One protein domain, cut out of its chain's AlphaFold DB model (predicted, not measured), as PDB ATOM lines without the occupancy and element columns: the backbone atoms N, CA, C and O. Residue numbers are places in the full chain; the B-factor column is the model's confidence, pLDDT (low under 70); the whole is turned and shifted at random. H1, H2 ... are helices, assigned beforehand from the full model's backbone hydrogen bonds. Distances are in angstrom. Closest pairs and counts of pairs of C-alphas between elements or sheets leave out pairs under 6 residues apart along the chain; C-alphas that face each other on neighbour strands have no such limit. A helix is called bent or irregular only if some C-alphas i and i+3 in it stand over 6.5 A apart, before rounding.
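Overview. This is residues 90 to 261 of the 521 residues of an uncharacterized protein of Catalinimonas alkaloidigena (UniProt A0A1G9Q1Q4). One very long helix, H4, runs along most of a rod and joins two helical lobes: H1, H2 and H3 lie by its first half, H5, H6 and H7 toward its later half. H1, H2 and H3 touch one another, with H3 on H4; in the other lobe H5 and H6 pack on H4 and on each other, and H7 packs on H6. The printed part has 172 residues with seven named helices, H1 to H7 in chain order, and no named strand: all helix. The whole is loose, with a radius of gyration of the C-alphas of 19.5 A, and spans 60 by 28 by 26 A.

Arrangement. H1, residues 90 to 110, touches H2, residues 114 to 130, at a shallow tilt of 21 degrees, opposite ways, the closest C-alphas being Leu 108 and Ala 117 at 5.2 A. H3, residues 134 to 151, touches H2 at 28 degrees, opposite ways, closest at C-alphas 125 and 137, 5.7 A. H3 also touches H1, the same way at 25 degrees, closest at C-alphas 98 and 136, 6.8 A. H4, residues 154 to 190, touches H3 with residues 154 to 171 alone, opposite ways at 23 degrees, closest at the C-alphas of Tyr 138 and Ala 164, 4.7 A. H5, residues 196 to 215, touches residues 173 to 187 of H4 alone, opposite ways at 15 degrees, closest at C-alphas 180 and 205, 6.2 A. H6, residues 219 to 235, touches H5 at 31 degrees, opposite ways, closest at C-alphas 202 and 232, 5.5 A. H6 touches H4 with residues 173 to 181 of H4 alone, the same way at 23 degrees, closest at C-alphas 174 and 221, 5.2 A. H7, residues 239 to 255, touches H6, opposite ways at 15 degrees, closest at C-alphas 233 and 242, 5.4 A. H1 to H6 form an up and down bundle, each helix running against the one before. H1, H2 and H3 are apart from H5, H6 and H7. Every O i to N i+4 pair is within hydrogen-bond range in H2, H3, H6 and H7; it is 16 of 17 in H1, 29 of 33 in H4 and 14 of 16 in H5.

Along the chain. H1 begins at C-alpha 90, (-24.626, -48.260, -39.010), and is 31.1 A long. H4 runs 54.4 A from C-alpha 154, (-54.040, -25.228, -41.349); it is only just irregular, C-alphas 183 and 186 being 6.7 A apart. H5 is 29.7 A long, has a kink of 30 degrees near residue 209 and is only just irregular, C-alphas 208 and 211 being 6.8 A apart. H7 ends at C-alpha 255, (-22.243, -38.784, -29.128).

Size, cuts and confidence. The two C-alphas farthest apart, of Gly 152 and Phe 237, are 60.9 A apart, while those of Asp 90 and Ser 261, the first and last printed, are 6.0 A apart. The six links between helices are tight, and the printed part has no cut. The mean pLDDT of the printed part is 92.2; residues 189 to 193, of which 189 and 190 belong to H4, are under 70.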
ATOM      1  N   ASP A  90     -24.836 -49.680 -39.315       79.62
ATOM      2  CA  ASP A  90     -24.626 -48.260 -39.010       79.62
ATOM      3  C   ASP A  90     -25.563 -47.311 -39.793       79.62
ATOM      4  O   ASP A  90     -26.745 -47.606 -40.000       79.62
ATOM      5  N   TYR A  91     -25.044 -46.173 -40.263       84.88
ATOM      6  CA  TYR A  91     -25.780 -45.171 -41.041       84.88
ATOM      7  C   TYR A  91     -26.439 -45.736 -42.313       84.88
ATOM      8  O   TYR A  91     -27.537 -45.317 -42.689       84.88
ATOM      9  N   ALA A  92     -25.811 -46.717 -42.974       84.44
ATOM     10  CA  ALA A  92     -26.326 -47.293 -44.218       84.44
ATOM     11  C   ALA A  92     -27.680 -47.987 -44.011       84.44
ATOM     12  O   ALA A  92     -28.560 -47.897 -44.870       84.44
ATOM     13  N   ARG A  93     -27.881 -48.615 -42.845       86.94
ATOM     14  CA  ARG A  93     -29.161 -49.219 -42.463       86.94
ATOM     15  C   ARG A  93     -30.273 -48.182 -42.371       86.94
ATOM     16  O   ARG A  93     -31.331 -48.374 -42.971       86.94
ATOM     17  N   PHE A  94     -30.037 -47.093 -41.639       88.12
ATOM     18  CA  PHE A  94     -31.022 -46.021 -41.481       88.12
ATOM     19  C   PHE A  94     -31.327 -45.345 -42.816       88.12
ATOM     20  O   PHE A  94     -32.498 -45.144 -43.142       88.12
ATOM     21  N   SER A  95     -30.289 -45.072 -43.612       89.81
ATOM     22  CA  SER A  95     -30.429 -44.496 -44.949       89.81
ATOM     23  C   SER A  95     -31.307 -45.364 -45.849       89.81
ATOM     24  O   SER A  95     -32.305 -44.878 -46.384       89.81
ATOM     25  N   TYR A  96     -31.017 -46.664 -45.949       90.19
ATOM     26  CA  TYR A  96     -31.810 -47.586 -46.760       90.19
ATOM     27  C   TYR A  96     -33.271 -47.665 -46.292       90.19
ATOM     28  O   TYR A  96     -34.190 -47.557 -47.106       90.19
ATOM     29  N   GLN A  97     -33.505 -47.805 -44.982       90.50
ATOM     30  CA  GLN A  97     -34.861 -47.882 -44.427       90.50
ATOM     31  C   GLN A  97     -35.679 -46.620 -44.722       90.50
ATOM     32  O   GLN A  97     -36.835 -46.732 -45.131       90.50
ATOM     33  N   CYS A  98     -35.083 -45.439 -44.545       93.94
ATOM     34  CA  CYS A  98     -35.757 -44.162 -44.767       93.94
ATOM     35  C   CYS A  98     -36.079 -43.937 -46.249       93.94
ATOM     36  O   CYS A  98     -37.212 -43.584 -46.571       93.94
ATOM     37  N   HIS A  99     -35.139 -44.213 -47.159       94.31
ATOM     38  CA  HIS A  99     -35.372 -44.088 -48.602       94.31
ATOM     39  C   HIS A  99     -36.417 -45.078 -49.111       94.31
ATOM     40  O   HIS A  99     -37.306 -44.707 -49.879       94.31
ATOM     41  N   ARG A 100     -36.364 -46.329 -48.639       93.00
ATOM     42  CA  ARG A 100     -37.377 -47.330 -48.976       93.00
ATOM     43  C   ARG A 100     -38.758 -46.906 -48.481       93.00
ATOM     44  O   ARG A 100     -39.733 -47.013 -49.219       93.00
ATOM     45  N   ALA A 101     -38.858 -46.413 -47.249       94.12
ATOM     46  CA  ALA A 101     -40.124 -45.927 -46.715       94.12
ATOM     47  C   ALA A 101     -40.637 -44.700 -47.486       94.12
ATOM     48  O   ALA A 101     -41.823 -44.644 -47.793       94.12
ATOM     49  N   LEU A 102     -39.757 -43.767 -47.864       96.50
ATOM     50  CA  LEU A 102     -40.107 -42.601 -48.678       96.50
ATOM     51  C   LEU A 102     -40.678 -42.998 -50.047       96.50
ATOM     52  O   LEU A 102     -41.649 -42.390 -50.492       96.50
ATOM     53  N   PHE A 103     -40.125 -44.027 -50.695       95.12
ATOM     54  CA  PHE A 103     -40.685 -44.566 -51.936       95.12
ATOM     55  C   PHE A 103     -42.146 -45.005 -51.755       95.12
ATOM     56  O   PHE A 103     -43.019 -44.567 -52.503       95.12
ATOM     57  N   PHE A 104     -42.439 -45.790 -50.713       94.88
ATOM     58  CA  PHE A 104     -43.813 -46.206 -50.415       94.88
ATOM     59  C   PHE A 104     -44.716 -45.036 -50.014       94.88
ATOM     60  O   PHE A 104     -45.868 -44.999 -50.434       94.88
ATOM     61  N   CYS A 105     -44.205 -44.058 -49.257       96.44
ATOM     62  CA  CYS A 105     -44.945 -42.834 -48.954       96.44
ATOM     63  C   CYS A 105     -45.369 -42.108 -50.235       96.44
ATOM     64  O   CYS A 105     -46.533 -41.753 -50.364       96.44
ATOM     65  N   ARG A 106     -44.448 -41.929 -51.193       96.88
ATOM     66  CA  ARG A 106     -44.736 -41.275 -52.479       96.88
ATOM     67  C   ARG A 106     -45.820 -42.012 -53.255       96.88
ATOM     68  O   ARG A 106     -46.732 -41.366 -53.755       96.88
ATOM     69  N   LEU A 107     -45.751 -43.343 -53.315       96.19
ATOM     70  CA  LEU A 107     -46.776 -44.151 -53.978       96.19
ATOM     71  C   LEU A 107     -48.142 -44.021 -53.295       96.19
ATOM     72  O   LEU A 107     -49.132 -43.771 -53.970       96.19
ATOM     73  N   LEU A 108     -48.205 -44.151 -51.967       96.50
ATOM     74  CA  LEU A 108     -49.467 -44.037 -51.229       96.50
ATOM     75  C   LEU A 108     -50.088 -42.643 -51.362       96.50
ATOM     76  O   LEU A 108     -51.300 -42.542 -51.512       96.50
ATOM     77  N   THR A 109     -49.277 -41.580 -51.330       95.31
ATOM     78  CA  THR A 109     -49.761 -40.214 -51.567       95.31
ATOM     79  C   THR A 109     -50.236 -40.032 -53.008       95.31
ATOM     80  O   THR A 109     -51.270 -39.411 -53.211       95.31
ATOM     81  N   TYR A 110     -49.522 -40.583 -53.996       95.75
ATOM     82  CA  TYR A 110     -49.904 -40.512 -55.411       95.75
ATOM     83  C   TYR A 110     -51.252 -41.188 -55.692       95.75
ATOM     84  O   TYR A 110     -52.060 -40.652 -56.437       95.75
ATOM     85  N   PHE A 111     -51.513 -42.336 -55.062       96.06
ATOM     86  CA  PHE A 111     -52.805 -43.028 -55.138       96.06
ATOM     87  C   PHE A 111     -53.851 -42.485 -54.149       96.06
ATOM     88  O   PHE A 111     -54.851 -43.154 -53.902       96.06
ATOM     89  N   GLU A 112     -53.602 -41.323 -53.536       94.12
ATOM     90  CA  GLU A 112     -54.515 -40.644 -52.604       94.12
ATOM     91  C   GLU A 112     -54.956 -41.495 -51.395       94.12
ATOM     92  O   GLU A 112     -55.951 -41.218 -50.727       94.12
ATOM     93  N   ALA A 113     -54.168 -42.509 -51.026       96.00
ATOM     94  CA  ALA A 113     -54.388 -43.336 -49.842       96.00
ATOM     95  C   ALA A 113     -53.943 -42.593 -48.564       96.00
ATOM     96  O   ALA A 113     -53.098 -43.079 -47.803       96.00
ATOM     97  N   PHE A 114     -54.483 -41.390 -48.335       94.88
ATOM     98  CA  PHE A 114     -53.978 -40.420 -47.361       94.88
ATOM     99  C   PHE A 114     -53.867 -40.941 -45.922       94.88
ATOM    100  O   PHE A 114     -52.806 -40.732 -45.337       94.88
ATOM    101  N   PRO A 115     -54.841 -41.673 -45.342       95.31
ATOM    102  CA  PRO A 115     -54.695 -42.192 -43.978       95.31
ATOM    103  C   PRO A 115     -53.501 -43.151 -43.828       95.31
ATOM    104  O   PRO A 115     -52.746 -43.099 -42.853       95.31
ATOM    105  N   SER A 116     -53.287 -44.008 -44.831       95.75
ATOM    106  CA  SER A 116     -52.156 -44.942 -44.879       95.75
ATOM    107  C   SER A 116     -50.836 -44.209 -45.109       95.75
ATOM    108  O   SER A 116     -49.842 -44.497 -44.432       95.75
ATOM    109  N   ALA A 117     -50.831 -43.239 -46.031       96.69
ATOM    110  CA  ALA A 117     -49.677 -42.399 -46.321       96.69
ATOM    111  C   ALA A 117     -49.247 -41.606 -45.080       96.69
ATOM    112  O   ALA A 117     -48.082 -41.662 -44.703       96.69
ATOM    113  N   GLU A 118     -50.177 -40.935 -44.397       97.12
ATOM    114  CA  GLU A 118     -49.915 -40.122 -43.206       97.12
ATOM    115  C   GLU A 118     -49.263 -40.948 -42.090       97.12
ATOM    116  O   GLU A 118     -48.234 -40.552 -41.529       97.12
ATOM    117  N   LYS A 119     -49.817 -42.133 -41.797       97.44
ATOM    118  CA  LYS A 119     -49.273 -43.044 -40.781       97.44
ATOM    119  C   LYS A 119     -47.822 -43.422 -41.084       97.44
ATOM    120  O   LYS A 119     -46.977 -43.394 -40.181       97.44
ATOM    121  N   LEU A 120     -47.523 -43.771 -42.339       97.31
ATOM    122  CA  LEU A 120     -46.169 -44.125 -42.756       97.31
ATOM    123  C   LEU A 120     -45.245 -42.901 -42.748       97.31
ATOM    124  O   LEU A 120     -44.171 -42.968 -42.158       97.31
ATOM    125  N   LEU A 121     -45.681 -41.768 -43.299       98.00
ATOM    126  CA  LEU A 121     -44.940 -40.506 -43.337       98.00
ATOM    127  C   LEU A 121     -44.526 -40.044 -41.935       98.00
ATOM    128  O   LEU A 121     -43.352 -39.763 -41.710       98.00
ATOM    129  N   ARG A 122     -45.434 -40.037 -40.951       97.69
ATOM    130  CA  ARG A 122     -45.107 -39.659 -39.559       97.69
ATOM    131  C   ARG A 122     -44.100 -40.610 -38.906       97.69
ATOM    132  O   ARG A 122     -43.326 -40.196 -38.039       97.69
ATOM    133  N   LYS A 123     -44.121 -41.898 -39.260       97.62
ATOM    134  CA  LYS A 123     -43.115 -42.870 -38.802       97.62
ATOM    135  C   LYS A 123     -41.763 -42.594 -39.463       97.62
ATOM    136  O   LYS A 123     -40.767 -42.487 -38.751       97.62
ATOM    137  N   THR A 124     -41.745 -42.427 -40.784       97.50
ATOM    138  CA  THR A 124     -40.537 -42.139 -41.569       97.50
ATOM    139  C   THR A 124     -39.893 -40.826 -41.139       97.50
ATOM    140  O   THR A 124     -38.680 -40.783 -40.984       97.50
ATOM    141  N   LEU A 125     -40.683 -39.784 -40.849       98.06
ATOM    142  CA  LEU A 125     -40.176 -38.497 -40.367       98.06
ATOM    143  C   LEU A 125     -39.377 -38.657 -39.071       98.06
ATOM    144  O   LEU A 125     -38.250 -38.186 -38.988       98.06
ATOM    145  N   ARG A 126     -39.933 -39.373 -38.083       96.88
ATOM    146  CA  ARG A 126     -39.258 -39.632 -36.801       96.88
ATOM    147  C   ARG A 126     -37.949 -40.397 -36.991       96.88
ATOM    148  O   ARG A 126     -36.946 -40.061 -36.369       96.88
ATOM    149  N   GLN A 127     -37.951 -41.409 -37.859       94.50
ATOM    150  CA  GLN A 127     -36.751 -42.191 -38.166       94.50
ATOM    151  C   GLN A 127     -35.686 -41.349 -38.880       94.50
ATOM    152  O   GLN A 127     -34.518 -41.396 -38.500       94.50
ATOM    153  N   ALA A 128     -36.090 -40.546 -39.866       95.94
ATOM    154  CA  ALA A 128     -35.194 -39.678 -40.617       95.94
ATOM    155  C   ALA A 128     -34.609 -38.559 -39.744       95.94
ATOM    156  O   ALA A 128     -33.423 -38.274 -39.860       95.94
ATOM    157  N   GLN A 129     -35.395 -37.978 -38.829       94.94
ATOM    158  CA  GLN A 129     -34.921 -36.997 -37.845       94.94
ATOM    159  C   GLN A 129     -33.897 -37.602 -36.883       94.94
ATOM    160  O   GLN A 129     -32.837 -37.016 -36.681       94.94
ATOM    161  N   HIS A 130     -34.174 -38.793 -36.342       91.94
ATOM    162  CA  HIS A 130     -33.224 -39.503 -35.482       91.94
ATOM    163  C   HIS A 130     -31.894 -39.775 -36.203       91.94
ATOM    164  O   HIS A 130     -30.833 -39.603 -35.616       91.94
ATOM    165  N   ALA A 131     -31.949 -40.179 -37.476       91.50
ATOM    166  CA  ALA A 131     -30.769 -40.489 -38.283       91.50
ATOM    167  C   ALA A 131     -30.157 -39.278 -39.016       91.50
ATOM    168  O   ALA A 131     -29.181 -39.454 -39.741       91.50
ATOM    169  N   GLN A 132     -30.720 -38.074 -38.854       93.62
ATOM    170  CA  GLN A 132     -30.293 -36.838 -39.527       93.62
ATOM    171  C   GLN A 132     -30.261 -36.928 -41.069       93.62
ATOM    172  O   GLN A 132     -29.352 -36.420 -41.715       93.62
ATOM    173  N   ILE A 133     -31.258 -37.574 -41.684       94.88
ATOM    174  CA  ILE A 133     -31.345 -37.739 -43.148       94.88
ATOM    175  C   ILE A 133     -32.221 -36.621 -43.736       94.88
ATOM    176  O   ILE A 133     -33.408 -36.820 -44.015       94.88
ATOM    177  N   TYR A 134     -31.652 -35.423 -43.891       96.31
ATOM    178  CA  TYR A 134     -32.408 -34.202 -44.213       96.31
ATOM    179  C   TYR A 134     -33.114 -34.220 -45.574       96.31
ATOM    180  O   TYR A 134     -34.209 -33.671 -45.687       96.31
ATOM    181  N   GLU A 135     -32.575 -34.934 -46.563       96.31
ATOM    182  CA  GLU A 135     -33.245 -35.175 -47.853       96.31
ATOM    183  C   GLU A 135     -34.600 -35.887 -47.683       96.31
ATOM    184  O   GLU A 135     -35.595 -35.512 -48.305       96.31
ATOM    185  N   VAL A 136     -34.679 -36.862 -46.770       97.56
ATOM    186  CA  VAL A 136     -35.927 -37.572 -46.462       97.56
ATOM    187  C   VAL A 136     -36.825 -36.725 -45.563       97.56
ATOM    188  O   VAL A 136     -38.033 -36.707 -45.781       97.56
ATOM    189  N   ILE A 137     -36.268 -36.003 -44.583       98.38
ATOM    190  CA  ILE A 137     -37.045 -35.103 -43.708       98.38
ATOM    191  C   ILE A 137     -37.794 -34.066 -44.552       98.38
ATOM    192  O   ILE A 137     -39.005 -33.907 -44.386       98.38
ATOM    193  N   TYR A 138     -37.090 -33.408 -45.476       98.25
ATOM    194  CA  TYR A 138     -37.652 -32.406 -46.378       98.25
ATOM    195  C   TYR A 138     -38.807 -32.976 -47.212       98.25
ATOM    196  O   TYR A 138     -39.916 -32.438 -47.205       98.25
ATOM    197  N   GLU A 139     -38.577 -34.104 -47.882       98.12
ATOM    198  CA  GLU A 139     -39.571 -34.713 -48.768       98.12
ATOM    199  C   GLU A 139     -40.789 -35.255 -48.003       98.12
ATOM    200  O   GLU A 139     -41.929 -35.052 -48.419       98.12
ATOM    201  N   VAL A 140     -40.580 -35.882 -46.843       98.25
ATOM    202  CA  VAL A 140     -41.676 -36.357 -45.985       98.25
ATOM    203  C   VAL A 140     -42.509 -35.193 -45.450       98.25
ATOM    204  O   VAL A 140     -43.739 -35.275 -45.453       98.25
ATOM    205  N   ALA A 141     -41.873 -34.100 -45.019       98.25
ATOM    206  CA  ALA A 141     -42.578 -32.912 -44.547       98.25
ATOM    207  C   ALA A 141     -43.412 -32.266 -45.665       98.25
ATOM    208  O   ALA A 141     -44.560 -31.889 -45.430       98.25
ATOM    209  N   ARG A 142     -42.902 -32.224 -46.904       98.12
ATOM    210  CA  ARG A 142     -43.667 -31.752 -48.071       98.12
ATOM    211  C   ARG A 142     -44.900 -32.602 -48.362       98.12
ATOM    212  O   ARG A 142     -45.960 -32.037 -48.617       98.12
ATOM    213  N   LEU A 143     -44.775 -33.928 -48.310       98.06
ATOM    214  CA  LEU A 143     -45.902 -34.840 -48.533       98.06
ATOM    215  C   LEU A 143     -46.949 -34.739 -47.417       98.06
ATOM    216  O   LEU A 143     -48.142 -34.749 -47.698       98.06
ATOM    217  N   LEU A 144     -46.523 -34.586 -46.159       98.06
ATOM    218  CA  LEU A 144     -47.437 -34.340 -45.041       98.06
ATOM    219  C   LEU A 144     -48.168 -33.007 -45.207       98.06
ATOM    220  O   LEU A 144     -49.389 -32.975 -45.101       98.06
ATOM    221  N   ARG A 145     -47.450 -31.930 -45.543       97.50
ATOM    222  CA  ARG A 145     -48.047 -30.620 -45.839       97.50
ATOM    223  C   ARG A 145     -49.100 -30.712 -46.946       97.50
ATOM    224  O   ARG A 145     -50.166 -30.128 -46.809       97.50
ATOM    225  N   TYR A 146     -48.812 -31.460 -48.013       96.69
ATOM    226  CA  TYR A 146     -49.762 -31.719 -49.097       96.69
ATOM    227  C   TYR A 146     -51.032 -32.418 -48.590       96.69
ATOM    228  O   TYR A 146     -52.130 -31.935 -48.842       96.69
ATOM    229  N   ILE A 147     -50.897 -33.487 -47.799       96.62
ATOM    230  CA  ILE A 147     -52.048 -34.200 -47.222       96.62
ATOM    231  C   ILE A 147     -52.907 -33.272 -46.351       96.62
ATOM    232  O   ILE A 147     -54.125 -33.248 -46.513       96.62
ATOM    233  N   TYR A 148     -52.307 -32.476 -45.458       97.19
ATOM    234  CA  TYR A 148     -53.089 -31.588 -44.584       97.19
ATOM    235  C   TYR A 148     -53.728 -30.412 -45.316       97.19
ATOM    236  O   TYR A 148     -54.783 -29.956 -44.882       97.19
ATOM    237  N   ALA A 149     -53.156 -29.969 -46.440       95.88
ATOM    238  CA  ALA A 149     -53.817 -29.010 -47.321       95.88
ATOM    239  C   ALA A 149     -55.124 -29.585 -47.885       95.88
ATOM    240  O   ALA A 149     -56.153 -28.919 -47.836       95.88
ATOM    241  N   HIS A 150     -55.117 -30.849 -48.321       92.31
ATOM    242  CA  HIS A 150     -56.324 -31.540 -48.792       92.31
ATOM    243  C   HIS A 150     -57.341 -31.841 -47.681       92.31
ATOM    244  O   HIS A 150     -58.522 -32.020 -47.966       92.31
ATOM    245  N   GLN A 151     -56.905 -31.881 -46.422       93.12
ATOM    246  CA  GLN A 151     -57.777 -32.067 -45.258       93.12
ATOM    247  C   GLN A 151     -58.275 -30.744 -44.646       93.12
ATOM    248  O   GLN A 151     -59.076 -30.785 -43.716       93.12
ATOM    249  N   GLY A 152     -57.785 -29.584 -45.106       93.44
ATOM    250  CA  GLY A 152     -58.117 -28.277 -44.523       93.44
ATOM    251  C   GLY A 152     -57.549 -28.042 -43.116       93.44
ATOM    252  O   GLY A 152     -58.079 -27.226 -42.368       93.44
ATOM    253  N   ASN A 153     -56.491 -28.760 -42.716       95.25
ATOM    254  CA  ASN A 153     -55.879 -28.611 -41.391       95.25
ATOM    255  C   ASN A 153     -54.707 -27.616 -41.434       95.25
ATOM    256  O   ASN A 153     -53.551 -28.011 -41.605       95.25
ATOM    257  N   GLU A 154     -55.013 -26.330 -41.265       94.88
ATOM    258  CA  GLU A 154     -54.040 -25.228 -41.349       94.88
ATOM    259  C   GLU A 154     -52.904 -25.357 -40.324       94.88
ATOM    260  O   GLU A 154     -51.732 -25.235 -40.671       94.88
ATOM    261  N   THR A 155     -53.214 -25.721 -39.077       97.31
ATOM    262  CA  THR A 155     -52.198 -25.842 -38.019       97.31
ATOM    263  C   THR A 155     -51.135 -26.892 -38.350       97.31
ATOM    264  O   THR A 155     -49.938 -26.676 -38.143       97.31
ATOM    265  N   LEU A 156     -51.547 -28.062 -38.853       96.00
ATOM    266  CA  LEU A 156     -50.595 -29.097 -39.259       96.00
ATOM    267  C   LEU A 156     -49.904 -28.745 -40.576       96.00
ATOM    268  O   LEU A 156     -48.719 -29.053 -40.723       96.00
ATOM    269  N   LEU A 157     -50.593 -28.077 -41.501       97.00
ATOM    270  CA  LEU A 157     -49.995 -27.558 -42.727       97.00
ATOM    271  C   LEU A 157     -48.814 -26.633 -42.409       97.00
ATOM    272  O   LEU A 157     -47.709 -26.891 -42.894       97.00
ATOM    273  N   ASP A 158     -49.010 -25.637 -41.547       97.38
ATOM    274  CA  ASP A 158     -47.976 -24.670 -41.159       97.38
ATOM    275  C   ASP A 158     -46.822 -25.340 -40.416       97.38
ATOM    276  O   ASP A 158     -45.648 -25.107 -40.714       97.38
ATOM    277  N   ARG A 159     -47.135 -26.273 -39.509       97.62
ATOM    278  CA  ARG A 159     -46.115 -27.073 -38.821       97.62
ATOM    279  C   ARG A 159     -45.198 -27.790 -39.813       97.62
ATOM    280  O   ARG A 159     -43.977 -27.758 -39.664       97.62
ATOM    281  N   TYR A 160     -45.765 -28.486 -40.797       98.00
ATOM    282  CA  TYR A 160     -44.964 -29.235 -41.768       98.00
ATOM    283  C   TYR A 160     -44.332 -28.332 -42.831       98.00
ATOM    284  O   TYR A 160     -43.284 -28.690 -43.371       98.00
ATOM    285  N   HIS A 161     -44.893 -27.146 -43.084       97.88
ATOM    286  CA  HIS A 161     -44.224 -26.092 -43.842       97.88
ATOM    287  C   HIS A 161     -42.922 -25.665 -43.157       97.88
ATOM    288  O   HIS A 161     -41.874 -25.696 -43.802       97.88
ATOM    289  N   GLN A 162     -42.970 -25.355 -41.860       98.06
ATOM    290  CA  GLN A 162     -41.800 -24.940 -41.085       98.06
ATOM    291  C   GLN A 162     -40.712 -26.024 -41.077       98.06
ATOM    292  O   GLN A 162     -39.557 -25.746 -41.391       98.06
ATOM    293  N   ILE A 163     -41.091 -27.284 -40.823       98.06
ATOM    294  CA  ILE A 163     -40.150 -28.418 -40.850       98.06
ATOM    295  C   ILE A 163     -39.493 -28.558 -42.232       98.06
ATOM    296  O   ILE A 163     -38.288 -28.789 -42.320       98.06
ATOM    297  N   ALA A 164     -40.262 -28.424 -43.318       98.06
ATOM    298  CA  ALA A 164     -39.714 -28.492 -44.671       98.06
ATOM    299  C   ALA A 164     -38.770 -27.312 -44.967       98.06
ATOM    300  O   ALA A 164     -37.723 -27.510 -45.582       98.06
ATOM    301  N   ALA A 165     -39.112 -26.101 -44.525       97.88
ATOM    302  CA  ALA A 165     -38.283 -24.914 -44.714       97.88
ATOM    303  C   ALA A 165     -36.933 -25.046 -43.988       97.88
ATOM    304  O   ALA A 165     -35.884 -24.844 -44.602       97.88
ATOM    305  N   GLU A 166     -36.947 -25.465 -42.722       97.31
ATOM    306  CA  GLU A 166     -35.736 -25.727 -41.937       97.31
ATOM    307  C   GLU A 166     -34.889 -26.841 -42.563       97.31
ATOM    308  O   GLU A 166     -33.689 -26.665 -42.784       97.31
ATOM    309  N   ALA A 167     -35.513 -27.969 -42.923       97.81
ATOM    310  CA  ALA A 167     -34.808 -29.092 -43.531       97.81
ATOM    311  C   ALA A 167     -34.160 -28.726 -44.874       97.81
ATOM    312  O   ALA A 167     -33.060 -29.187 -45.155       97.81
ATOM    313  N   SER A 168     -34.800 -27.869 -45.676       97.81
ATOM    314  CA  SER A 168     -34.249 -27.373 -46.943       97.81
ATOM    315  C   SER A 168     -32.974 -26.547 -46.739       97.81
ATOM    316  O   SER A 168     -31.982 -26.741 -47.443       97.81
ATOM    317  N   GLN A 169     -32.955 -25.664 -45.732       97.50
ATOM    318  CA  GLN A 169     -31.764 -24.867 -45.416       97.50
ATOM    319  C   GLN A 169     -30.594 -25.742 -44.960       97.50
ATOM    320  O   GLN A 169     -29.459 -25.520 -45.384       97.50
ATOM    321  N   VAL A 170     -30.867 -26.742 -44.117       97.75
ATOM    322  CA  VAL A 170     -29.844 -27.687 -43.652       97.75
ATOM    323  C   VAL A 170     -29.342 -28.558 -44.803       97.75
ATOM    324  O   VAL A 170     -28.135 -28.701 -44.972       97.75
ATOM    325  N   LEU A 171     -30.249 -29.080 -45.635       96.75
ATOM    326  CA  LEU A 171     -29.904 -29.892 -46.801       96.75
ATOM    327  C   LEU A 171     -29.006 -29.128 -47.779       96.75
ATOM    328  O   LEU A 171     -28.022 -29.677 -48.255       96.75
ATOM    329  N   SER A 172     -29.292 -27.849 -48.032       97.31
ATOM    330  CA  SER A 172     -28.441 -26.996 -48.872       97.31
ATOM    331  C   SER A 172     -27.007 -26.893 -48.331       97.31
ATOM    332  O   SER A 172     -26.038 -26.994 -49.086       97.31
ATOM    333  N   ALA A 173     -26.848 -26.771 -47.007       97.56
ATOM    334  CA  ALA A 173     -25.530 -26.780 -46.376       97.56
ATOM    335  C   ALA A 173     -24.840 -28.154 -46.492       97.56
ATOM    336  O   ALA A 173     -23.647 -28.214 -46.806       97.56
ATOM    337  N   GLU A 174     -25.571 -29.255 -46.279       96.69
ATOM    338  CA  GLU A 174     -25.041 -30.614 -46.455       96.69
ATOM    339  C   GLU A 174     -24.565 -30.857 -47.893       96.69
ATOM    340  O   GLU A 174     -23.430 -31.300 -48.087       96.69
ATOM    341  N   GLU A 175     -25.373 -30.499 -48.893       96.56
ATOM    342  CA  GLU A 175     -25.029 -30.599 -50.316       96.56
ATOM    343  C   GLU A 175     -23.778 -29.787 -50.648       96.56
ATOM    344  O   GLU A 175     -22.859 -30.296 -51.293       96.56
ATOM    345  N   ARG A 176     -23.668 -28.560 -50.118       97.25
ATOM    346  CA  ARG A 176     -22.464 -27.746 -50.307       97.25
ATOM    347  C   ARG A 176     -21.219 -28.426 -49.740       97.25
ATOM    348  O   ARG A 176     -20.177 -28.448 -50.394       97.25
ATOM    349  N   SER A 177     -21.312 -29.028 -48.553       96.75
ATOM    350  CA  SER A 177     -20.185 -29.785 -47.989       96.75
ATOM    351  C   SER A 177     -19.805 -31.007 -48.810       96.75
ATOM    352  O   SER A 177     -18.615 -31.293 -48.965       96.75
ATOM    353  N   MET A 178     -20.800 -31.708 -49.352       94.44
ATOM    354  CA  MET A 178     -20.585 -32.882 -50.179       94.44
ATOM    355  C   MET A 178     -19.908 -32.496 -51.495       94.44
ATOM    356  O   MET A 178     -18.923 -33.133 -51.864       94.44
ATOM    357  N   GLU A 179     -20.370 -31.433 -52.156       95.94
ATOM    358  CA  GLU A 179     -19.758 -30.905 -53.378       95.94
ATOM    359  C   GLU A 179     -18.275 -30.584 -53.151       95.94
ATOM    360  O   GLU A 179     -17.405 -31.095 -53.864       95.94
ATOM    361  N   LEU A 180     -17.969 -29.769 -52.135       95.06
ATOM    362  CA  LEU A 180     -16.598 -29.349 -51.846       95.06
ATOM    363  C   LEU A 180     -15.691 -30.543 -51.538       95.06
ATOM    364  O   LEU A 180     -14.598 -30.638 -52.098       95.06
ATOM    365  N   TYR A 181     -16.151 -31.487 -50.714       91.88
ATOM    366  CA  TYR A 181     -15.389 -32.699 -50.418       91.88
ATOM    367  C   TYR A 181     -15.178 -33.561 -51.672       91.88
ATOM    368  O   TYR A 181     -14.052 -33.957 -51.975       91.88
ATOM    369  N   GLN A 182     -16.217 -33.803 -52.473       91.56
ATOM    370  CA  GLN A 182     -16.118 -34.610 -53.693       91.56
ATOM    371  C   GLN A 182     -15.169 -34.005 -54.731       91.56
ATOM    372  O   GLN A 182     -14.443 -34.743 -55.398       91.56
ATOM    373  N   ARG A 183     -15.091 -32.673 -54.829       91.25
ATOM    374  CA  ARG A 183     -14.128 -31.983 -55.705       91.25
ATOM    375  C   ARG A 183     -12.672 -32.258 -55.333       91.25
ATOM    376  O   ARG A 183     -11.789 -32.123 -56.181       91.25
ATOM    377  N   THR A 184     -12.415 -32.694 -54.102       87.38
ATOM    378  CA  THR A 184     -11.073 -33.090 -53.669       87.38
ATOM    379  C   THR A 184     -10.677 -34.502 -54.109       87.38
ATOM    380  O   THR A 184      -9.507 -34.738 -54.428       87.38
ATOM    381  N   ILE A 185     -11.647 -35.421 -54.222       84.12
ATOM    382  CA  ILE A 185     -11.419 -36.852 -54.482       84.12
ATOM    383  C   ILE A 185     -10.589 -37.098 -55.756       84.12
ATOM    384  O   ILE A 185      -9.596 -37.823 -55.669       84.12
ATOM    385  N   PRO A 186     -10.887 -36.503 -56.934       81.50
ATOM    386  CA  PRO A 186     -10.112 -36.768 -58.147       81.50
ATOM    387  C   PRO A 186      -8.627 -36.429 -58.006       81.50
ATOM    388  O   PRO A 186      -7.782 -37.094 -58.604       81.50
ATOM    389  N   ARG A 187      -8.301 -35.394 -57.225       77.31
ATOM    390  CA  ARG A 187      -6.920 -34.966 -56.989       77.31
ATOM    391  C   ARG A 187      -6.207 -35.924 -56.038       77.31
ATOM    392  O   ARG A 187      -5.093 -36.337 -56.344       77.31
ATOM    393  N   MET A 188      -6.886 -36.350 -54.973       72.19
ATOM    394  CA  MET A 188      -6.372 -37.344 -54.023       72.19
ATOM    395  C   MET A 188      -6.174 -38.728 -54.656       72.19
ATOM    396  O   MET A 188      -5.247 -39.443 -54.301       72.19
ATOM    397  N   VAL A 189      -7.014 -39.116 -55.620       69.81
ATOM    398  CA  VAL A 189      -6.871 -40.399 -56.331       69.81
ATOM    399  C   VAL A 189      -5.723 -40.365 -57.345       69.81
ATOM    400  O   VAL A 189      -5.064 -41.379 -57.568       69.81
ATOM    401  N   ARG A 190      -5.489 -39.220 -57.998       63.75
ATOM    402  CA  ARG A 190      -4.471 -39.087 -59.056       63.75
ATOM    403  C   ARG A 190      -3.061 -38.853 -58.527       63.75
ATOM    404  O   ARG A 190      -2.109 -39.177 -59.234       63.75
ATOM    405  N   SER A 191      -2.932 -38.257 -57.347       58.12
ATOM    406  CA  SER A 191      -1.648 -37.840 -56.792       58.12
ATOM    407  C   SER A 191      -1.391 -38.520 -55.460       58.12
ATOM    408  O   SER A 191      -2.228 -38.481 -54.567       58.12
ATOM    409  N   VAL A 192      -0.204 -39.106 -55.333       55.38
ATOM    410  CA  VAL A 192       0.262 -39.725 -54.086       55.38
ATOM    411  C   VAL A 192       0.811 -38.661 -53.123       55.38
ATOM    412  O   VAL A 192       0.845 -38.882 -51.919       55.38
ATOM    413  N   SER A 193       1.194 -37.489 -53.641       63.50
ATOM    414  CA  SER A 193       1.628 -36.332 -52.858       63.50
ATOM    415  C   SER A 193       0.606 -35.197 -52.871       63.50
ATOM    416  O   SER A 193      -0.020 -34.926 -53.902       63.50
ATOM    417  N   TYR A 194       0.534 -34.440 -51.781       71.75
ATOM    418  CA  TYR A 194      -0.217 -33.189 -51.733       71.75
ATOM    419  C   TYR A 194       0.568 -32.054 -52.402       71.75
ATOM    420  O   TYR A 194       1.641 -31.674 -51.937       71.75
ATOM    421  N   SER A 195       0.045 -31.520 -53.508       74.44
ATOM    422  CA  SER A 195       0.615 -30.326 -54.141       74.44
ATOM    423  C   SER A 195       0.215 -29.060 -53.367       74.44
ATOM    424  O   SER A 195      -0.834 -29.070 -52.713       74.44
ATOM    425  N   PRO A 196       0.978 -27.955 -53.456       80.69
ATOM    426  CA  PRO A 196       0.609 -26.690 -52.816       80.69
ATOM    427  C   PRO A 196      -0.807 -26.219 -53.179       80.69
ATOM    428  O   PRO A 196      -1.549 -25.756 -52.316       80.69
ATOM    429  N   GLU A 197      -1.223 -26.413 -54.432       85.56
ATOM    430  CA  GLU A 197      -2.563 -26.065 -54.915       85.56
ATOM    431  C   GLU A 197      -3.644 -26.949 -54.281       85.56
ATOM    432  O   GLU A 197      -4.753 -26.488 -54.004       85.56
ATOM    433  N   MET A 198      -3.339 -28.231 -54.043       84.38
ATOM    434  CA  MET A 198      -4.246 -29.149 -53.357       84.38
ATOM    435  C   MET A 198      -4.396 -28.772 -51.883       84.38
ATOM    436  O   MET A 198      -5.516 -28.699 -51.382       84.38
ATOM    437  N   THR A 199      -3.281 -28.472 -51.218       87.94
ATOM    438  CA  THR A 199      -3.258 -28.032 -49.821       87.94
ATOM    439  C   THR A 199      -4.034 -26.730 -49.630       87.94
ATOM    440  O   THR A 199      -4.853 -26.635 -48.717       87.94
ATOM    441  N   ALA A 200      -3.839 -25.749 -50.518       91.25
ATOM    442  CA  ALA A 200      -4.592 -24.496 -50.500       91.25
ATOM    443  C   ALA A 200      -6.098 -24.740 -50.682       91.25
ATOM    444  O   ALA A 200      -6.903 -24.207 -49.923       91.25
ATOM    445  N   MET A 201      -6.478 -25.612 -51.623       93.00
ATOM    446  CA  MET A 201      -7.878 -25.985 -51.842       93.00
ATOM    447  C   MET A 201      -8.526 -26.587 -50.586       93.00
ATOM    448  O   MET A 201      -9.648 -26.207 -50.260       93.00
ATOM    449  N   PHE A 202      -7.845 -27.492 -49.869       93.75
ATOM    450  CA  PHE A 202      -8.388 -28.055 -48.626       93.75
ATOM    451  C   PHE A 202      -8.693 -26.971 -47.595       93.75
ATOM    452  O   PHE A 202      -9.768 -26.991 -47.000       93.75
ATOM    453  N   ARG A 203      -7.776 -26.010 -47.421       95.38
ATOM    454  CA  ARG A 203      -7.955 -24.894 -46.486       95.38
ATOM    455  C   ARG A 203      -9.141 -24.025 -46.881       95.38
ATOM    456  O   ARG A 203     -10.026 -23.819 -46.061       95.38
ATOM    457  N   THR A 204      -9.200 -23.596 -48.144       96.69
ATOM    458  CA  THR A 204     -10.302 -22.774 -48.662       96.69
ATOM    459  C   THR A 204     -11.655 -23.443 -48.435       96.69
ATOM    460  O   THR A 204     -12.581 -22.806 -47.946       96.69
ATOM    461  N   TYR A 205     -11.774 -24.735 -48.750       97.06
ATOM    462  CA  TYR A 205     -13.035 -25.457 -48.585       97.06
ATOM    463  C   TYR A 205     -13.392 -25.669 -47.112       97.06
ATOM    464  O   TYR A 205     -14.554 -25.537 -46.739       97.06
ATOM    465  N   ALA A 206     -12.409 -25.961 -46.260       96.31
ATOM    466  CA  ALA A 206     -12.637 -26.080 -44.827       96.31
ATOM    467  C   ALA A 206     -13.081 -24.743 -44.202       96.31
ATOM    468  O   ALA A 206     -14.004 -24.731 -43.391       96.31
ATOM    469  N   ASP A 207     -12.490 -23.617 -44.615       96.88
ATOM    470  CA  ASP A 207     -12.882 -22.278 -44.153       96.88
ATOM    471  C   ASP A 207     -14.297 -21.900 -44.591       96.88
ATOM    472  O   ASP A 207     -15.045 -21.321 -43.805       96.88
ATOM    473  N   GLU A 208     -14.693 -22.287 -45.805       96.94
ATOM    474  CA  GLU A 208     -16.056 -22.084 -46.297       96.94
ATOM    475  C   GLU A 208     -17.087 -22.903 -45.500       96.94
ATOM    476  O   GLU A 208     -18.167 -22.409 -45.170       96.94
ATOM    477  N   LEU A 209     -16.754 -24.147 -45.142       96.62
ATOM    478  CA  LEU A 209     -17.658 -25.017 -44.386       96.62
ATOM    479  C   LEU A 209     -17.711 -24.710 -42.894       96.62
ATOM    480  O   LEU A 209     -18.700 -25.051 -42.249       96.62
ATOM    481  N   LYS A 210     -16.694 -24.060 -42.329       96.00
ATOM    482  CA  LYS A 210     -16.631 -23.735 -40.901       96.00
ATOM    483  C   LYS A 210     -17.874 -22.987 -40.376       96.00
ATOM    484  O   LYS A 210     -18.450 -23.472 -39.399       96.00
ATOM    485  N   PRO A 211     -18.337 -21.868 -40.972       97.00
ATOM    486  CA  PRO A 211     -19.544 -21.182 -40.502       97.00
ATOM    487  C   PRO A 211     -20.814 -22.024 -40.686       97.00
ATOM    488  O   PRO A 211     -21.688 -22.013 -39.819       97.00
ATOM    489  N   LEU A 212     -20.911 -22.804 -41.769       96.31
ATOM    490  CA  LEU A 212     -22.032 -23.727 -41.973       96.31
ATOM    491  C   LEU A 212     -22.053 -24.809 -40.891       96.31
ATOM    492  O   LEU A 212     -23.115 -25.116 -40.361       96.31
ATOM    493  N   HIS A 213     -20.887 -25.343 -40.526       95.19
ATOM    494  CA  HIS A 213     -20.725 -26.353 -39.485       95.19
ATOM    495  C   HIS A 213     -21.099 -25.838 -38.102       95.19
ATOM    496  O   HIS A 213     -21.779 -26.533 -37.350       95.19
ATOM    497  N   GLN A 214     -20.721 -24.600 -37.789       94.25
ATOM    498  CA  GLN A 214     -21.129 -23.943 -36.550       94.25
ATOM    499  C   GLN A 214     -22.645 -23.732 -36.486       94.25
ATOM    500  O   GLN A 214     -23.237 -23.885 -35.421       94.25
ATOM    501  N   LYS A 215     -23.276 -23.409 -37.621       96.12
ATOM    502  CA  LYS A 215     -24.723 -23.188 -37.699       96.12
ATOM    503  C   LYS A 215     -25.530 -24.494 -37.700       96.12
ATOM    504  O   LYS A 215     -26.582 -24.556 -37.073       96.12
ATOM    505  N   TYR A 216     -25.051 -25.525 -38.395       94.94
ATOM    506  CA  TYR A 216     -25.769 -26.776 -38.646       94.94
ATOM    507  C   TYR A 216     -24.873 -28.001 -38.379       94.94
ATOM    508  O   TYR A 216     -24.403 -28.626 -39.328       94.94
ATOM    509  N   PRO A 217     -24.633 -28.398 -37.115       90.50
ATOM    510  CA  PRO A 217     -23.711 -29.486 -36.756       90.50
ATOM    511  C   PRO A 217     -24.305 -30.888 -37.020       90.50
ATOM    512  O   PRO A 217     -24.494 -31.697 -36.108       90.50
ATOM    513  N   THR A 218     -24.655 -31.155 -38.277       92.31
ATOM    514  CA  THR A 218     -25.201 -32.427 -38.765       92.31
ATOM    515  C   THR A 218     -24.098 -33.444 -39.035       92.31
ATOM    516  O   THR A 218     -22.953 -33.091 -39.316       92.31
ATOM    517  N   TYR A 219     -24.451 -34.729 -39.026       89.81
ATOM    518  CA  TYR A 219     -23.525 -35.821 -39.307       89.81
ATOM    519  C   TYR A 219     -22.739 -35.650 -40.609       89.81
ATOM    520  O   TYR A 219     -21.507 -35.731 -40.594       89.81
ATOM    521  N   ARG A 220     -23.429 -35.412 -41.731       90.38
ATOM    522  CA  ARG A 220     -22.786 -35.306 -43.050       90.38
ATOM    523  C   ARG A 220     -21.860 -34.096 -43.114       90.38
ATOM    524  O   ARG A 220     -20.710 -34.231 -43.528       90.38
ATOM    525  N   LEU A 221     -22.340 -32.944 -42.652       94.00
ATOM    526  CA  LEU A 221     -21.592 -31.694 -42.693       94.00
ATOM    527  C   LEU A 221     -20.352 -31.742 -41.790       94.00
ATOM    528  O   LEU A 221     -19.251 -31.436 -42.247       94.00
ATOM    529  N   THR A 222     -20.507 -32.187 -40.538       92.75
ATOM    530  CA  THR A 222     -19.393 -32.366 -39.596       92.75
ATOM    531  C   THR A 222     -18.373 -33.362 -40.140       92.75
ATOM    532  O   THR A 222     -17.172 -33.096 -40.094       92.75
ATOM    533  N   THR A 223     -18.821 -34.480 -40.721       90.56
ATOM    534  CA  THR A 223     -17.918 -35.478 -41.315       90.56
ATOM    535  C   THR A 223     -17.104 -34.884 -42.462       90.56
ATOM    536  O   THR A 223     -15.880 -34.996 -42.454       90.56
ATOM    537  N   ASN A 224     -17.750 -34.216 -43.421       93.19
ATOM    538  CA  ASN A 224     -17.068 -33.618 -44.572       93.19
ATOM    539  C   ASN A 224     -16.100 -32.502 -44.149       93.19
ATOM    540  O   ASN A 224     -14.962 -32.465 -44.621       93.19
ATOM    541  N   TYR A 225     -16.513 -31.641 -43.215       95.31
ATOM    542  CA  TYR A 225     -15.665 -30.586 -42.659       95.31
ATOM    543  C   TYR A 225     -14.403 -31.160 -41.999       95.31
ATOM    544  O   TYR A 225     -13.283 -30.802 -42.371       95.31
ATOM    545  N   LEU A 226     -14.560 -32.119 -41.080       93.31
ATOM    546  CA  LEU A 226     -13.428 -32.733 -40.382       93.31
ATOM    547  C   LEU A 226     -12.532 -33.548 -41.327       93.31
ATOM    548  O   LEU A 226     -11.334 -33.688 -41.066       93.31
ATOM    549  N   MET A 227     -13.071 -34.067 -42.435       90.81
ATOM    550  CA  MET A 227     -12.269 -34.732 -43.464       90.81
ATOM    551  C   MET A 227     -11.394 -33.762 -44.260       90.81
ATOM    552  O   MET A 227     -10.248 -34.101 -44.555       90.81
ATOM    553  N   LEU A 228     -11.878 -32.553 -44.550       93.56
ATOM    554  CA  LEU A 228     -11.064 -31.508 -45.179       93.56
ATOM    555  C   LEU A 228      -9.967 -30.997 -44.236       93.56
ATOM    556  O   LEU A 228      -8.820 -30.877 -44.660       93.56
ATOM    557  N   GLU A 229     -10.280 -30.782 -42.952       94.62
ATOM    558  CA  GLU A 229      -9.276 -30.433 -41.931       94.62
ATOM    559  C   GLU A 229      -8.217 -31.541 -41.793       94.62
ATOM    560  O   GLU A 229      -7.017 -31.270 -41.789       94.62
ATOM    561  N   THR A 230      -8.649 -32.809 -41.763       91.69
ATOM    562  CA  THR A 230      -7.749 -33.976 -41.751       91.69
ATOM    563  C   THR A 230      -6.796 -33.943 -42.946       91.69
ATOM    564  O   THR A 230      -5.585 -34.082 -42.769       91.69
ATOM    565  N   ALA A 231      -7.318 -33.730 -44.157       89.12
ATOM    566  CA  ALA A 231      -6.507 -33.664 -45.370       89.12
ATOM    567  C   ALA A 231      -5.521 -32.482 -45.341       89.12
ATOM    568  O   ALA A 231      -4.348 -32.654 -45.669       89.12
ATOM    569  N   TYR A 232      -5.960 -31.305 -44.886       91.62
ATOM    570  CA  TYR A 232      -5.120 -30.112 -44.770       91.62
ATOM    571  C   TYR A 232      -3.961 -30.289 -43.779       91.62
ATOM    572  O   TYR A 232      -2.802 -30.038 -44.125       91.62
ATOM    573  N   TYR A 233      -4.239 -30.743 -42.554       91.62
ATOM    574  CA  TYR A 233      -3.199 -30.914 -41.535       91.62
ATOM    575  C   TYR A 233      -2.250 -32.071 -41.846       91.62
ATOM    576  O   TYR A 233      -1.066 -32.002 -41.513       91.62
ATOM    577  N   THR A 234      -2.731 -33.090 -42.563       86.44
ATOM    578  CA  THR A 234      -1.866 -34.139 -43.121       86.44
ATOM    579  C   THR A 234      -0.927 -33.555 -44.181       86.44
ATOM    580  O   THR A 234       0.282 -33.765 -44.111       86.44
ATOM    581  N   ALA A 235      -1.452 -32.755 -45.114       83.56
ATOM    582  CA  ALA A 235      -0.676 -32.143 -46.194       83.56
ATOM    583  C   ALA A 235       0.353 -31.100 -45.722       83.56
ATOM    584  O   ALA A 235       1.349 -30.860 -46.401       83.56
ATOM    585  N   THR A 236       0.118 -30.476 -44.567       86.44
ATOM    586  CA  THR A 236       1.004 -29.465 -43.963       86.44
ATOM    587  C   THR A 236       1.885 -30.015 -42.841       86.44
ATOM    588  O   THR A 236       2.656 -29.263 -42.247       86.44
ATOM    589  N   PHE A 237       1.803 -31.321 -42.560       84.81
ATOM    590  CA  PHE A 237       2.576 -32.013 -41.522       84.81
ATOM    591  C   PHE A 237       2.389 -31.453 -40.098       84.81
ATOM    592  O   PHE A 237       3.301 -31.543 -39.269       84.81
ATOM    593  N   GLN A 238       1.217 -30.884 -39.807       89.75
ATOM    594  CA  GLN A 238       0.848 -30.395 -38.474       89.75
ATOM    595  C   GLN A 238       0.176 -31.523 -37.684       89.75
ATOM    596  O   GLN A 238      -1.045 -31.565 -37.520       89.75
ATOM    597  N   TYR A 239       0.979 -32.489 -37.243       90.00
ATOM    598  CA  TYR A 239       0.483 -33.739 -36.668       90.00
ATOM    599  C   TYR A 239      -0.220 -33.557 -35.318       90.00
ATOM    600  O   TYR A 239      -1.162 -34.284 -35.022       90.00
ATOM    601  N   GLU A 240       0.174 -32.564 -34.525       93.94
ATOM    602  CA  GLU A 240      -0.488 -32.212 -33.269       93.94
ATOM    603  C   GLU A 240      -1.926 -31.746 -33.530       93.94
ATOM    604  O   GLU A 240      -2.870 -32.271 -32.942       93.94
ATOM    605  N   LYS A 241      -2.108 -30.841 -34.499       95.69
ATOM    606  CA  LYS A 241      -3.437 -30.387 -34.931       95.69
ATOM    607  C   LYS A 241      -4.248 -31.513 -35.557       95.69
ATOM    608  O   LYS A 241      -5.436 -31.645 -35.283       95.69
ATOM    609  N   LEU A 242      -3.605 -32.375 -36.342       94.31
ATOM    610  CA  LEU A 242      -4.252 -33.559 -36.895       94.31
ATOM    611  C   LEU A 242      -4.818 -34.468 -35.793       94.31
ATOM    612  O   LEU A 242      -5.939 -34.956 -35.932       94.31
ATOM    613  N   LEU A 243      -4.079 -34.679 -34.701       95.50
ATOM    614  CA  LEU A 243      -4.534 -35.468 -33.554       95.50
ATOM    615  C   LEU A 243      -5.715 -34.811 -32.825       95.50
ATOM    616  O   LEU A 243      -6.655 -35.526 -32.477       95.50
ATOM    617  N   GLU A 244      -5.714 -33.483 -32.655       96.12
ATOM    618  CA  GLU A 244      -6.868 -32.737 -32.120       96.12
ATOM    619  C   GLU A 244      -8.126 -32.975 -32.977       96.12
ATOM    620  O   GLU A 244      -9.191 -33.301 -32.451       96.12
ATOM    621  N   ILE A 245      -7.995 -32.898 -34.307       95.12
ATOM    622  CA  ILE A 245      -9.101 -33.151 -35.242       95.12
ATOM    623  C   ILE A 245      -9.585 -34.603 -35.167       95.12
ATOM    624  O   ILE A 245     -10.793 -34.841 -35.150       95.12
ATOM    625  N   GLN A 246      -8.681 -35.588 -35.099       94.75
ATOM    626  CA  GLN A 246      -9.088 -36.992 -34.955       94.75
ATOM    627  C   GLN A 246      -9.800 -37.258 -33.624       94.75
ATOM    628  O   GLN A 246     -10.745 -38.044 -33.599       94.75
ATOM    629  N   GLN A 247      -9.386 -36.594 -32.542       94.25
ATOM    630  CA  GLN A 247     -10.076 -36.687 -31.257       94.25
ATOM    631  C   GLN A 247     -11.483 -36.084 -31.344       94.25
ATOM    632  O   GLN A 247     -12.447 -36.752 -30.989       94.25
ATOM    633  N   ALA A 248     -11.623 -34.891 -31.932       91.88
ATOM    634  CA  ALA A 248     -12.926 -34.260 -32.140       91.88
ATOM    635  C   ALA A 248     -13.875 -35.124 -32.997       91.88
ATOM    636  O   ALA A 248     -15.074 -35.191 -32.724       91.88
ATOM    637  N   ARG A 249     -13.345 -35.826 -34.014       91.50
ATOM    638  CA  ARG A 249     -14.112 -36.806 -34.805       91.50
ATOM    639  C   ARG A 249     -14.621 -37.956 -33.941       91.50
ATOM    640  O   ARG A 249     -15.782 -38.330 -34.056       91.50
ATOM    641  N   GLU A 250     -13.760 -38.528 -33.107       91.25
ATOM    642  CA  GLU A 250     -14.123 -39.640 -32.232       91.25
ATOM    643  C   GLU A 250     -15.165 -39.220 -31.183       91.25
ATOM    644  O   GLU A 250     -16.163 -39.916 -31.006       91.25
ATOM    645  N   ASP A 251     -15.005 -38.047 -30.568       90.94
ATOM    646  CA  ASP A 251     -15.955 -37.500 -29.589       90.94
ATOM    647  C   ASP A 251     -17.337 -37.256 -30.215       90.94
ATOM    648  O   ASP A 251     -18.370 -37.603 -29.632       90.94
ATOM    649  N   PHE A 252     -17.366 -36.724 -31.440       88.69
ATOM    650  CA  PHE A 252     -18.600 -36.550 -32.202       88.69
ATOM    651  C   PHE A 252     -19.301 -37.888 -32.480       88.69
ATOM    652  O   PHE A 252     -20.514 -38.003 -32.305       88.69
ATOM    653  N   LEU A 253     -18.549 -38.918 -32.866       88.00
ATOM    654  CA  LEU A 253     -19.102 -40.246 -33.131       88.00
ATOM    655  C   LEU A 253     -19.571 -40.956 -31.858       88.00
ATOM    656  O   LEU A 253     -20.594 -41.635 -31.885       88.00
ATOM    657  N   ASN A 254     -18.888 -40.755 -30.731       88.31
ATOM    658  CA  ASN A 254     -19.317 -41.283 -29.435       88.31
ATOM    659  C   ASN A 254     -20.655 -40.676 -28.984       88.31
ATOM    660  O   ASN A 254     -21.464 -41.366 -28.363       88.31
ATOM    661  N   LYS A 255     -20.932 -39.415 -29.346       87.25
ATOM    662  CA  LYS A 255     -22.243 -38.784 -29.128       87.25
ATOM    663  C   LYS A 255     -23.347 -39.400 -29.996       87.25
ATOM    664  O   LYS A 255     -24.508 -39.407 -29.590       87.25
ATOM    665  N   TYR A 256     -22.997 -39.948 -31.160       85.44
ATOM    666  CA  TYR A 256     -23.937 -40.564 -32.097       85.44
ATOM    667  C   TYR A 256     -23.487 -41.975 -32.522       85.44
ATOM    668  O   TYR A 256     -23.085 -42.182 -33.671       85.44
ATOM    669  N   PRO A 257     -23.601 -42.988 -31.638       83.81
ATOM    670  CA  PRO A 257     -23.023 -44.313 -31.879       83.81
ATOM    671  C   PRO A 257     -23.530 -45.019 -33.142       83.81
ATOM    672  O   PRO A 257     -22.832 -45.841 -33.721       83.81
ATOM    673  N   HIS A 258     -24.734 -44.681 -33.607       82.50
ATOM    674  CA  HIS A 258     -25.333 -45.237 -34.821       82.50
ATOM    675  C   HIS A 258     -24.665 -44.764 -36.128       82.50
ATOM    676  O   HIS A 258     -24.972 -45.291 -37.198       82.50
ATOM    677  N   PHE A 259     -23.756 -43.788 -36.050       83.88
ATOM    678  CA  PHE A 259     -22.916 -43.342 -37.160       83.88
ATOM    679  C   PHE A 259     -21.531 -44.002 -37.187       83.88
ATOM    680  O   PHE A 259     -20.827 -43.909 -38.194       83.88
ATOM    681  N   ILE A 260     -21.129 -44.672 -36.103       85.25
ATOM    682  CA  ILE A 260     -19.852 -45.380 -36.034       85.25
ATOM    683  C   ILE A 260     -19.885 -46.531 -37.030       85.25
ATOM    684  O   ILE A 260     -20.794 -47.343 -36.977       85.25
ATOM    685  N   SER A 261     -18.874 -46.626 -37.893       84.06
ATOM    686  CA  SER A 261     -18.652 -47.803 -38.736       84.06
ATOM    687  C   SER A 261     -17.229 -48.322 -38.598       84.06
ATOM    688  O   SER A 261     -16.307 -47.565 -38.285       84.06
TER     689      SER A 261